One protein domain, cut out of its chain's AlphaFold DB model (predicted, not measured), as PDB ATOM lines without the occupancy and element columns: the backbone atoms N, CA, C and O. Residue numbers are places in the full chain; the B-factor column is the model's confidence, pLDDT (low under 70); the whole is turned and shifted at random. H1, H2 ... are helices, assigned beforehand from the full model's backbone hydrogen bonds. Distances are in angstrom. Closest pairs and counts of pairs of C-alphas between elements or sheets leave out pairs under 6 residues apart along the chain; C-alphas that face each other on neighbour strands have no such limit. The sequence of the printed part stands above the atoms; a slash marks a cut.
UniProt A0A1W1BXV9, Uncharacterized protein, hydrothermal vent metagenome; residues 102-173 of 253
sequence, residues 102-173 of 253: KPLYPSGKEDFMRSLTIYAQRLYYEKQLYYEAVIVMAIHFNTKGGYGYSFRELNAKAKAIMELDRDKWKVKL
ATOM      1  N   LYS A 102     178.169 236.501 171.403       89.81
ATOM      2  CA  LYS A 102     178.094 235.847 172.706       89.81
ATOM      3  C   LYS A 102     178.327 234.335 172.537       89.81
ATOM      4  O   LYS A 102     177.591 233.704 171.768       89.81
ATOM      5  N   PRO A 103     179.308 233.754 173.242       90.88
ATOM      6  CA  PRO A 103     179.609 232.335 173.142       90.88
ATOM      7  C   PRO A 103     178.606 231.489 173.936       90.88
ATOM      8  O   PRO A 103     177.940 231.974 174.858       90.88
ATOM      9  N   LEU A 104     178.552 230.197 173.615       90.00
ATOM     10  CA  LEU A 104     178.049 229.193 174.545       90.00
ATOM     11  C   LEU A 104     179.155 228.947 175.579       90.00
ATOM     12  O   LEU A 104     180.240 228.508 175.211       90.00
ATOM     13  N   TYR A 105     178.911 229.295 176.841       93.38
ATOM     14  CA  TYR A 105     179.904 229.070 177.889       93.38
ATOM     15  C   TYR A 105     179.976 227.581 178.246       93.38
ATOM     16  O   TYR A 105     178.919 226.956 178.375       93.38
ATOM     17  N   PRO A 106     181.187 227.036 178.451       94.12
ATOM     18  CA  PRO A 106     181.338 225.659 178.886       94.12
ATOM     19  C   PRO A 106     180.748 225.454 180.282       94.12
ATOM     20  O   PRO A 106     180.860 226.311 181.161       94.12
ATOM     21  N   SER A 107     180.127 224.299 180.509       92.25
ATOM     22  CA  SER A 107     179.605 223.928 181.834       92.25
ATOM     23  C   SER A 107     180.705 223.487 182.808       92.25
ATOM     24  O   SER A 107     180.516 223.547 184.019       92.25
ATOM     25  N   GLY A 108     181.864 223.074 182.289       93.25
ATOM     26  CA  GLY A 108     183.008 222.593 183.058       93.25
ATOM     27  C   GLY A 108     184.256 222.422 182.188       93.25
ATOM     28  O   GLY A 108     184.225 222.685 180.984       93.25
ATOM     29  N   LYS A 109     185.358 221.955 182.792       94.00
ATOM     30  CA  LYS A 109     186.645 221.751 182.097       94.00
ATOM     31  C   LYS A 109     186.538 220.788 180.911       94.00
ATOM     32  O   LYS A 109     187.129 221.035 179.865       94.00
ATOM     33  N   GLU A 110     185.754 219.725 181.063       93.12
ATOM     34  CA  GLU A 110     185.532 218.712 180.021       93.12
ATOM     35  C   GLU A 110     184.838 219.291 178.780       93.12
ATOM     36  O   GLU A 110     185.148 218.919 177.652       93.12
ATOM     37  N   ASP A 111     183.946 220.266 178.973       94.50
ATOM     38  CA  ASP A 111     183.179 220.900 177.896       94.50
ATOM     39  C   ASP A 111     183.909 222.103 177.266       94.50
ATOM     40  O   ASP A 111     183.451 222.670 176.272       94.50
ATOM     41  N   PHE A 112     185.070 222.491 177.809       96.12
ATOM     42  CA  PHE A 112     185.828 223.670 177.381       96.12
ATOM     43  C   PHE A 112     186.187 223.621 175.895       96.12
ATOM     44  O   PHE A 112     185.876 224.550 175.149       96.12
ATOM     45  N   MET A 113     186.816 222.526 175.456       96.06
ATOM     46  CA  MET A 113     187.244 222.372 174.062       96.06
ATOM     47  C   MET A 113     186.048 222.334 173.122       96.06
ATOM     48  O   MET A 113     186.062 222.995 172.093       96.06
ATOM     49  N   ARG A 114     184.980 221.627 173.502       93.88
ATOM     50  CA  ARG A 114     183.761 221.550 172.698       93.88
ATOM     51  C   ARG A 114     183.133 222.928 172.499       93.88
ATOM     52  O   ARG A 114     182.828 223.294 171.366       93.88
ATOM     53  N   SER A 115     182.968 223.693 173.575       95.06
ATOM     54  CA  SER A 115     182.427 225.054 173.513       95.06
ATOM     55  C   SER A 115     183.317 225.985 172.684       95.06
ATOM     56  O   SER A 115     182.807 226.778 171.888       95.06
ATOM     57  N   LEU A 116     184.642 225.858 172.805       95.75
ATOM     58  CA  LEU A 116     185.595 226.660 172.038       95.75
ATOM     59  C   LEU A 116     185.583 226.297 170.543       95.75
ATOM     60  O   LEU A 116     185.582 227.195 169.705       95.75
ATOM     61  N   THR A 117     185.476 225.011 170.199       94.69
ATOM     62  CA  THR A 117     185.331 224.545 168.812       94.69
ATOM     63  C   THR A 117     184.030 225.045 168.187       94.69
ATOM     64  O   THR A 117     184.055 225.564 167.076       94.69
ATOM     65  N   ILE A 118     182.898 224.955 168.898       92.75
ATOM     66  CA  ILE A 118     181.608 225.486 168.416       92.75
ATOM     67  C   ILE A 118     181.716 226.990 168.139       92.75
ATOM     68  O   ILE A 118     181.192 227.495 167.145       92.75
ATOM     69  N   TYR A 119     182.411 227.718 169.011       94.75
ATOM     70  CA  TYR A 119     182.637 229.142 168.820       94.75
ATOM     71  C   TYR A 119     183.533 229.437 167.606       94.75
ATOM     72  O   TYR A 119     183.190 230.296 166.797       94.75
ATOM     73  N   ALA A 120     184.628 228.695 167.422       94.38
ATOM     74  CA  ALA A 120     185.498 228.833 166.252       94.38
ATOM     75  C   ALA A 120     184.761 228.528 164.936       94.38
ATOM     76  O   ALA A 120     184.887 229.281 163.972       94.38
ATOM     77  N   GLN A 121     183.913 227.496 164.917       92.38
ATOM     78  CA  GLN A 121     183.044 227.188 163.776       92.38
ATOM     79  C   GLN A 121     182.115 228.355 163.439       92.38
ATOM     80  O   GLN A 121     181.940 228.703 162.273       92.38
ATOM     81  N   ARG A 122     181.538 229.010 164.451       91.00
ATOM     82  CA  ARG A 122     180.709 230.196 164.228       91.00
ATOM     83  C   ARG A 122     181.503 231.331 163.580       91.00
ATOM     84  O   ARG A 122     181.051 231.879 162.579       91.00
ATOM     85  N   LEU A 123     182.687 231.637 164.115       92.19
ATOM     86  CA  LEU A 123     183.571 232.654 163.541       92.19
ATOM     87  C   LEU A 123     183.961 232.321 162.096       92.19
ATOM     88  O   LEU A 123     184.057 233.224 161.266       92.19
ATOM     89  N   TYR A 124     184.156 231.038 161.782       91.56
ATOM     90  CA  TYR A 124     184.467 230.579 160.430       91.56
ATOM     91  C   TYR A 124     183.355 230.938 159.442       91.56
ATOM     92  O   TYR A 124     183.622 231.586 158.432       91.56
ATOM     93  N   TYR A 125     182.097 230.623 159.767       87.56
ATOM     94  CA  TYR A 125     180.962 230.967 158.900       87.56
ATOM     95  C   TYR A 125     180.726 232.471 158.762       87.56
ATOM     96  O   TYR A 125     180.178 232.919 157.756       87.56
ATOM     97  N   GLU A 126     181.142 233.257 159.750       87.88
ATOM     98  CA  GLU A 126     181.053 234.718 159.730       87.88
ATOM     99  C   GLU A 126     182.274 235.381 159.064       87.88
ATOM    100  O   GLU A 126     182.340 236.608 159.002       87.88
ATOM    101  N   LYS A 127     183.228 234.591 158.535       87.94
ATOM    102  CA  LYS A 127     184.496 235.061 157.942       87.94
ATOM    103  C   LYS A 127     185.340 235.902 158.916       87.94
ATOM    104  O   LYS A 127     186.014 236.853 158.526       87.94
ATOM    105  N   GLN A 128     185.290 235.551 160.198       90.56
ATOM    106  CA  GLN A 128     185.989 236.218 161.304       90.56
ATOM    107  C   GLN A 128     186.905 235.265 162.082       90.56
ATOM    108  O   GLN A 128     187.366 235.601 163.175       90.56
ATOM    109  N   LEU A 129     187.154 234.059 161.561       92.25
ATOM    110  CA  LEU A 129     188.024 233.100 162.226       92.25
ATOM    111  C   LEU A 129     189.490 233.501 162.067       92.25
ATOM    112  O   LEU A 129     190.090 233.317 161.012       92.25
ATOM    113  N   TYR A 130     190.057 233.971 163.170       92.19
ATOM    114  CA  TYR A 130     191.481 234.212 163.344       92.19
ATOM    115  C   TYR A 130     191.936 233.559 164.644       92.19
ATOM    116  O   TYR A 130     191.148 233.463 165.593       92.19
ATOM    117  N   TYR A 131     193.203 233.151 164.708       92.69
ATOM    118  CA  TYR A 131     193.796 232.586 165.922       92.69
ATOM    119  C   TYR A 131     193.567 233.497 167.135       92.69
ATOM    120  O   TYR A 131     193.126 233.040 168.189       92.69
ATOM    121  N   GLU A 132     193.749 234.804 166.942       93.19
ATOM    122  CA  GLU A 132     193.530 235.852 167.933       93.19
ATOM    123  C   GLU A 132     192.099 235.815 168.486       93.19
ATOM    124  O   GLU A 132     191.885 235.909 169.690       93.19
ATOM    125  N   ALA A 133     191.097 235.617 167.627       93.75
ATOM    126  CA  ALA A 133     189.703 235.547 168.054       93.75
ATOM    127  C   ALA A 133     189.411 234.283 168.885       93.75
ATOM    128  O   ALA A 133     188.614 234.326 169.828       93.75
ATOM    129  N   VAL A 134     190.079 233.165 168.577       95.31
ATOM    130  CA  VAL A 134     189.963 231.914 169.341       95.31
ATOM    131  C   VAL A 134     190.649 232.042 170.702       95.31
ATOM    132  O   VAL A 134     190.045 231.690 171.717       95.31
ATOM    133  N   ILE A 135     191.864 232.599 170.763       94.62
ATOM    134  CA  ILE A 135     192.580 232.777 172.035       94.62
ATOM    135  C   ILE A 135     191.880 233.788 172.954       94.62
ATOM    136  O   ILE A 135     191.783 233.528 174.154       94.62
ATOM    137  N   VAL A 136     191.279 234.864 172.415       94.94
ATOM    138  CA  VAL A 136     190.393 235.764 173.186       94.94
ATOM    139  C   VAL A 136     189.332 234.958 173.916       94.94
ATOM    140  O   VAL A 136     189.127 235.142 175.118       94.94
ATOM    141  N   MET A 137     188.653 234.065 173.194       95.56
ATOM    142  CA  MET A 137     187.554 233.306 173.766       95.56
ATOM    143  C   MET A 137     188.036 232.257 174.767       95.56
ATOM    144  O   MET A 137     187.416 232.091 175.816       95.56
ATOM    145  N   ALA A 138     189.172 231.614 174.503       96.25
ATOM    146  CA  ALA A 138     189.789 230.681 175.438       96.25
ATOM    147  C   ALA A 138     190.140 231.367 176.773       96.25
ATOM    148  O   ALA A 138     189.787 230.857 177.840       96.25
ATOM    149  N   ILE A 139     190.755 232.557 176.726       94.81
ATOM    150  CA  ILE A 139     191.032 233.376 177.917       94.81
ATOM    151  C   ILE A 139     189.722 233.743 178.612       94.81
ATOM    152  O   ILE A 139     189.582 233.545 179.817       94.81
ATOM    153  N   HIS A 140     188.732 234.222 177.858       93.62
ATOM    154  CA  HIS A 140     187.462 234.653 178.426       93.62
ATOM    155  C   HIS A 140     186.714 233.501 179.126       93.62
ATOM    156  O   HIS A 140     186.147 233.707 180.206       93.62
ATOM    157  N   PHE A 141     186.703 232.297 178.550       95.06
ATOM    158  CA  PHE A 141     186.156 231.102 179.192       95.06
ATOM    159  C   PHE A 141     186.909 230.759 180.470       95.06
ATOM    160  O   PHE A 141     186.275 230.549 181.500       95.06
ATOM    161  N   ASN A 142     188.241 230.756 180.427       95.56
ATOM    162  CA  ASN A 142     189.071 230.439 181.585       95.56
ATOM    163  C   ASN A 142     188.837 231.400 182.754       95.56
ATOM    164  O   ASN A 142     188.631 230.954 183.880       95.56
ATOM    165  N   THR A 143     188.797 232.707 182.477       93.25
ATOM    166  CA  THR A 143     188.572 233.735 183.498       93.25
ATOM    167  C   THR A 143     187.159 233.676 184.073       93.25
ATOM    168  O   THR A 143     186.997 233.767 185.284       93.25
ATOM    169  N   LYS A 144     186.120 233.516 183.238       92.69
ATOM    170  CA  LYS A 144     184.730 233.499 183.731       92.69
ATOM    171  C   LYS A 144     184.307 232.184 184.367       92.69
ATOM    172  O   LYS A 144     183.489 232.209 185.277       92.69
ATOM    173  N   GLY A 145     184.818 231.063 183.872       91.38
ATOM    174  CA  GLY A 145     184.516 229.737 184.402       91.38
ATOM    175  C   GLY A 145     185.438 229.296 185.538       91.38
ATOM    176  O   GLY A 145     185.167 228.277 186.161       91.38
ATOM    177  N   GLY A 146     186.523 230.033 185.804       93.06
ATOM    178  CA  GLY A 146     187.470 229.706 186.872       93.06
ATOM    179  C   GLY A 146     188.206 228.382 186.647       93.06
ATOM    180  O   GLY A 146     188.492 227.667 187.602       93.06
ATOM    181  N   TYR A 147     188.499 228.015 185.393       93.81
ATOM    182  CA  TYR A 147     189.065 226.693 185.082       93.81
ATOM    183  C   TYR A 147     190.555 226.552 185.434       93.81
ATOM    184  O   TYR A 147     191.056 225.428 185.501       93.81
ATOM    185  N   GLY A 148     191.260 227.657 185.684       94.75
ATOM    186  CA  GLY A 148     192.644 227.647 186.163       94.75
ATOM    187  C   GLY A 148     193.678 227.175 185.136       94.75
ATOM    188  O   GLY A 148     194.751 226.739 185.534       94.75
ATOM    189  N   TYR A 149     193.375 227.235 183.836       96.00
ATOM    190  CA  TYR A 149     194.367 226.957 182.795       96.00
ATOM    191  C   TYR A 149     195.418 228.068 182.727       96.00
ATOM    192  O   TYR A 149     195.085 229.255 182.813       96.00
ATOM    193  N   SER A 150     196.673 227.689 182.510       95.19
ATOM    194  CA  SER A 150     197.757 228.619 182.199       95.19
ATOM    195  C   SER A 150     197.613 229.196 180.786       95.19
ATOM    196  O   SER A 150     197.006 228.593 179.900       95.19
ATOM    197  N   PHE A 151     198.226 230.354 180.529       91.62
ATOM    198  CA  PHE A 151     198.217 230.962 179.193       91.62
ATOM    199  C   PHE A 151     198.819 230.041 178.117       91.62
ATOM    200  O   PHE A 151     198.295 229.957 177.007       91.62
ATOM    201  N   ARG A 152     199.865 229.277 178.461       93.19
ATOM    202  CA  ARG A 152     200.475 228.279 177.569       93.19
ATOM    203  C   ARG A 152     199.476 227.198 177.155       93.19
ATOM    204  O   ARG A 152     199.402 226.862 175.975       93.19
ATOM    205  N   GLU A 153     198.694 226.678 178.098       95.56
ATOM    206  CA  GLU A 153     197.646 225.696 177.799       95.56
ATOM    207  C   GLU A 153     196.536 226.295 176.936       95.56
ATOM    208  O   GLU A 153     196.063 225.639 176.012       95.56
ATOM    209  N   LEU A 154     196.134 227.542 177.197       95.44
ATOM    210  CA  LEU A 154     195.133 228.230 176.379       95.44
ATOM    211  C   LEU A 154     195.614 228.428 174.939       95.44
ATOM    212  O   LEU A 154     194.856 228.156 174.009       95.44
ATOM    213  N   ASN A 155     196.878 228.816 174.750       92.31
ATOM    214  CA  ASN A 155     197.489 228.920 173.426       92.31
ATOM    215  C   ASN A 155     197.510 227.577 172.703       92.31
ATOM    216  O   ASN A 155     197.117 227.521 171.540       92.31
ATOM    217  N   ALA A 156     197.914 226.501 173.382       94.50
ATOM    218  CA  ALA A 156     197.922 225.161 172.802       94.50
ATOM    219  C   ALA A 156     196.510 224.715 172.385       94.50
ATOM    220  O   ALA A 156     196.318 224.210 171.285       94.50
ATOM    221  N   LYS A 157     195.503 224.971 173.229       96.19
ATOM    222  CA  LYS A 157     194.094 224.673 172.924       96.19
ATOM    223  C   LYS A 157     193.574 225.473 171.730       96.19
ATOM    224  O   LYS A 157     192.874 224.917 170.891       96.19
ATOM    225  N   ALA A 158     193.916 226.759 171.640       94.94
ATOM    226  CA  ALA A 158     193.536 227.598 170.508       94.94
ATOM    227  C   ALA A 158     194.209 227.132 169.203       94.94
ATOM    228  O   ALA A 158     193.522 227.017 168.191       94.94
ATOM    229  N   LYS A 159     195.508 226.794 169.234       93.69
ATOM    230  CA  LYS A 159     196.239 226.251 168.072       93.69
ATOM    231  C   LYS A 159     195.638 224.926 167.598       93.69
ATOM    232  O   LYS A 159     195.278 224.818 166.432       93.69
ATOM    233  N   ALA A 160     195.377 224.000 168.522       94.81
ATOM    234  CA  ALA A 160     194.752 222.715 168.209       94.81
ATOM    235  C   ALA A 160     193.395 222.859 167.495       94.81
ATOM    236  O   ALA A 160     193.034 222.019 166.682       94.81
ATOM    237  N   ILE A 161     192.630 223.923 167.777       94.19
ATOM    238  CA  ILE A 161     191.366 224.202 167.075       94.19
ATOM    239  C   ILE A 161     191.601 224.745 165.665       94.19
ATOM    240  O   ILE A 161     190.844 224.406 164.759       94.19
ATOM    241  N   MET A 162     192.629 225.575 165.470       92.25
ATOM    242  CA  MET A 162     192.975 226.124 164.154       92.25
ATOM    243  C   MET A 162     193.468 225.049 163.175       92.25
ATOM    244  O   MET A 162     193.283 225.220 161.968       92.25
ATOM    245  N   GLU A 163     194.039 223.965 163.709       92.56
ATOM    246  CA  GLU A 163     194.517 222.769 162.996       92.56
ATOM    247  C   GLU A 163     193.408 221.749 162.687       92.56
ATOM    248  O   GLU A 163     193.635 220.792 161.948       92.56
ATOM    249  N   LEU A 164     192.199 221.921 163.239       91.12
ATOM    250  CA  LEU A 164     191.092 221.025 162.920       91.12
ATOM    251  C   LEU A 164     190.721 221.137 161.441       91.12
ATOM    252  O   LEU A 164     190.607 222.226 160.878       91.12
ATOM    253  N   ASP A 165     190.440 219.978 160.859       85.31
ATOM    254  CA  ASP A 165     189.921 219.831 159.507       85.31
ATOM    255  C   ASP A 165     188.604 220.611 159.341       85.31
ATOM    256  O   ASP A 165     187.558 220.259 159.909       85.31
ATOM    257  N   ARG A 166     188.688 221.709 158.583       85.19
ATOM    258  CA  ARG A 166     187.600 222.674 158.392       85.19
ATOM    259  C   ARG A 166     186.522 222.147 157.455       85.19
ATOM    260  O   ARG A 166     185.377 222.574 157.580       85.19
ATOM    261  N   ASP A 167     186.832 221.176 156.599       79.88
ATOM    262  CA  ASP A 167     185.853 220.569 155.689       79.88
ATOM    263  C   ASP A 167     184.810 219.751 156.462       79.88
ATOM    264  O   ASP A 167     183.659 219.601 156.047       79.88
ATOM    265  N   LYS A 168     185.176 219.286 157.663       80.75
ATOM    266  CA  LYS A 168     184.257 218.626 158.601       80.75
ATOM    267  C   LYS A 168     183.365 219.597 159.363       80.75
ATOM    268  O   LYS A 168     182.411 219.159 160.016       80.75
ATOM    269  N   TRP A 169     183.648 220.898 159.329       85.06
ATOM    270  CA  TRP A 169     182.777 221.892 159.942       85.06
ATOM    271  C   TRP A 169     181.549 222.036 159.048       85.06
ATOM    272  O   TRP A 169     181.543 222.741 158.036       85.06
ATOM    273  N   LYS A 170     180.495 221.299 159.410       67.38
ATOM    274  CA  LYS A 170     179.248 221.238 158.647       67.38
ATOM    275  C   LYS A 170     178.611 222.612 158.504       67.38
ATOM    276  O   LYS A 170     178.242 223.238 159.495       67.38
ATOM    277  N   VAL A 171     178.437 222.996 157.241       64.75
ATOM    278  CA  VAL A 171     177.688 224.155 156.752       64.75
ATOM    279  C   VAL A 171     176.430 224.399 157.587       64.75
ATOM    280  O   VAL A 171     175.743 223.462 157.997       64.75
ATOM    281  N   LYS A 172     176.148 225.685 157.816       63.47
ATOM    282  CA  LYS A 172     174.908 226.223 158.383       63.47
ATOM    283  C   LYS A 172     173.720 225.321 158.021       63.47
ATOM    284  O   LYS A 172     173.425 225.160 156.839       63.47
ATOM    285  N   LEU A 173     173.076 224.732 159.036       66.19
ATOM    286  CA  LEU A 173     171.891 223.894 158.838       66.19
ATOM    287  C   LEU A 173     170.899 224.637 157.943       66.19
ATOM    288  O   LEU A 173     170.628 225.822 158.165       66.19
TER     289      LEU A 173
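This is residues 102 to 173 of the 253 residues of an uncharacterized protein of hydrothermal vent metagenome (UniProt A0A1W1BXV9). Three helices stand in a compact triangle, each touching the other two and crossed at steep tilts. H1 and H2 make a helical hairpin, H3 folds back from the end of H2 and packs on it, meeting H1 with residues 157 to 161 alone, and the last stretch, residues 163 to 173, runs away from H3 to one end of the long axis. The printed part has 72 residues with three named helices, in the order H1, H2, H3, and no named strand; the class is all helix, with 41 residues in the named helices. The whole is compact, with a radius of gyration of the C-alphas of 11.6 A, and elongated, spanning 33 by 21 by 18 A.

The longest helix is H2, residues 131 to 145, 20.9 A from its first to its last C-alpha; C-alpha 131 is at (193.796, 232.586, 165.922). Before it comes H1, residues 112 to 125, 20.5 A long, which begins with C-alpha 112 at (185.828, 223.670, 177.381). After it comes H3, residues 151 to 162, 16.6 A long, which ends with C-alpha 162 at (192.975, 226.124, 164.154). Residues 166 to 168 are a helical run too short to bear a name.

H2 touches H3, with 12 pairs of C-alphas within 8 A; the closest are those of Ile 135 and Ala 158, 5.5 A apart. The two run opposite ways at a steep tilt of 51 degrees. H2 also touches H1, the closest C-alphas being those of Ala 120 and Val 134, 6.2 A apart. H1 and H2 form a hairpin and run opposite ways at 38 degrees, only just a steep tilt. H3 touches H1 with residues 157 to 161 alone, and the closest C-alphas are those of Thr 117 and Ile 161, 6.3 A apart. H1 and H3 run the same way at a steep tilt of 48 degrees. With 0 of these 3 pairs at a shallow tilt, the helix packing is mostly crossed, the helices standing at an angle to each other. In H1, H2 and H3 every O i to N i+4 pair is within hydrogen-bond range.

The two C-alphas farthest apart are those of Ser 150 and Leu 173, 35.2 A. The first and last printed C-alphas, of Lys 102 and Leu 173, are 19.3 A apart. The printed part has no cut. The links from H1 to H2 and from H2 to H3 are tight, with 5 residues in each. The mean pLDDT of the printed part of the model is 91.1; residues 170 to 173 are under 70.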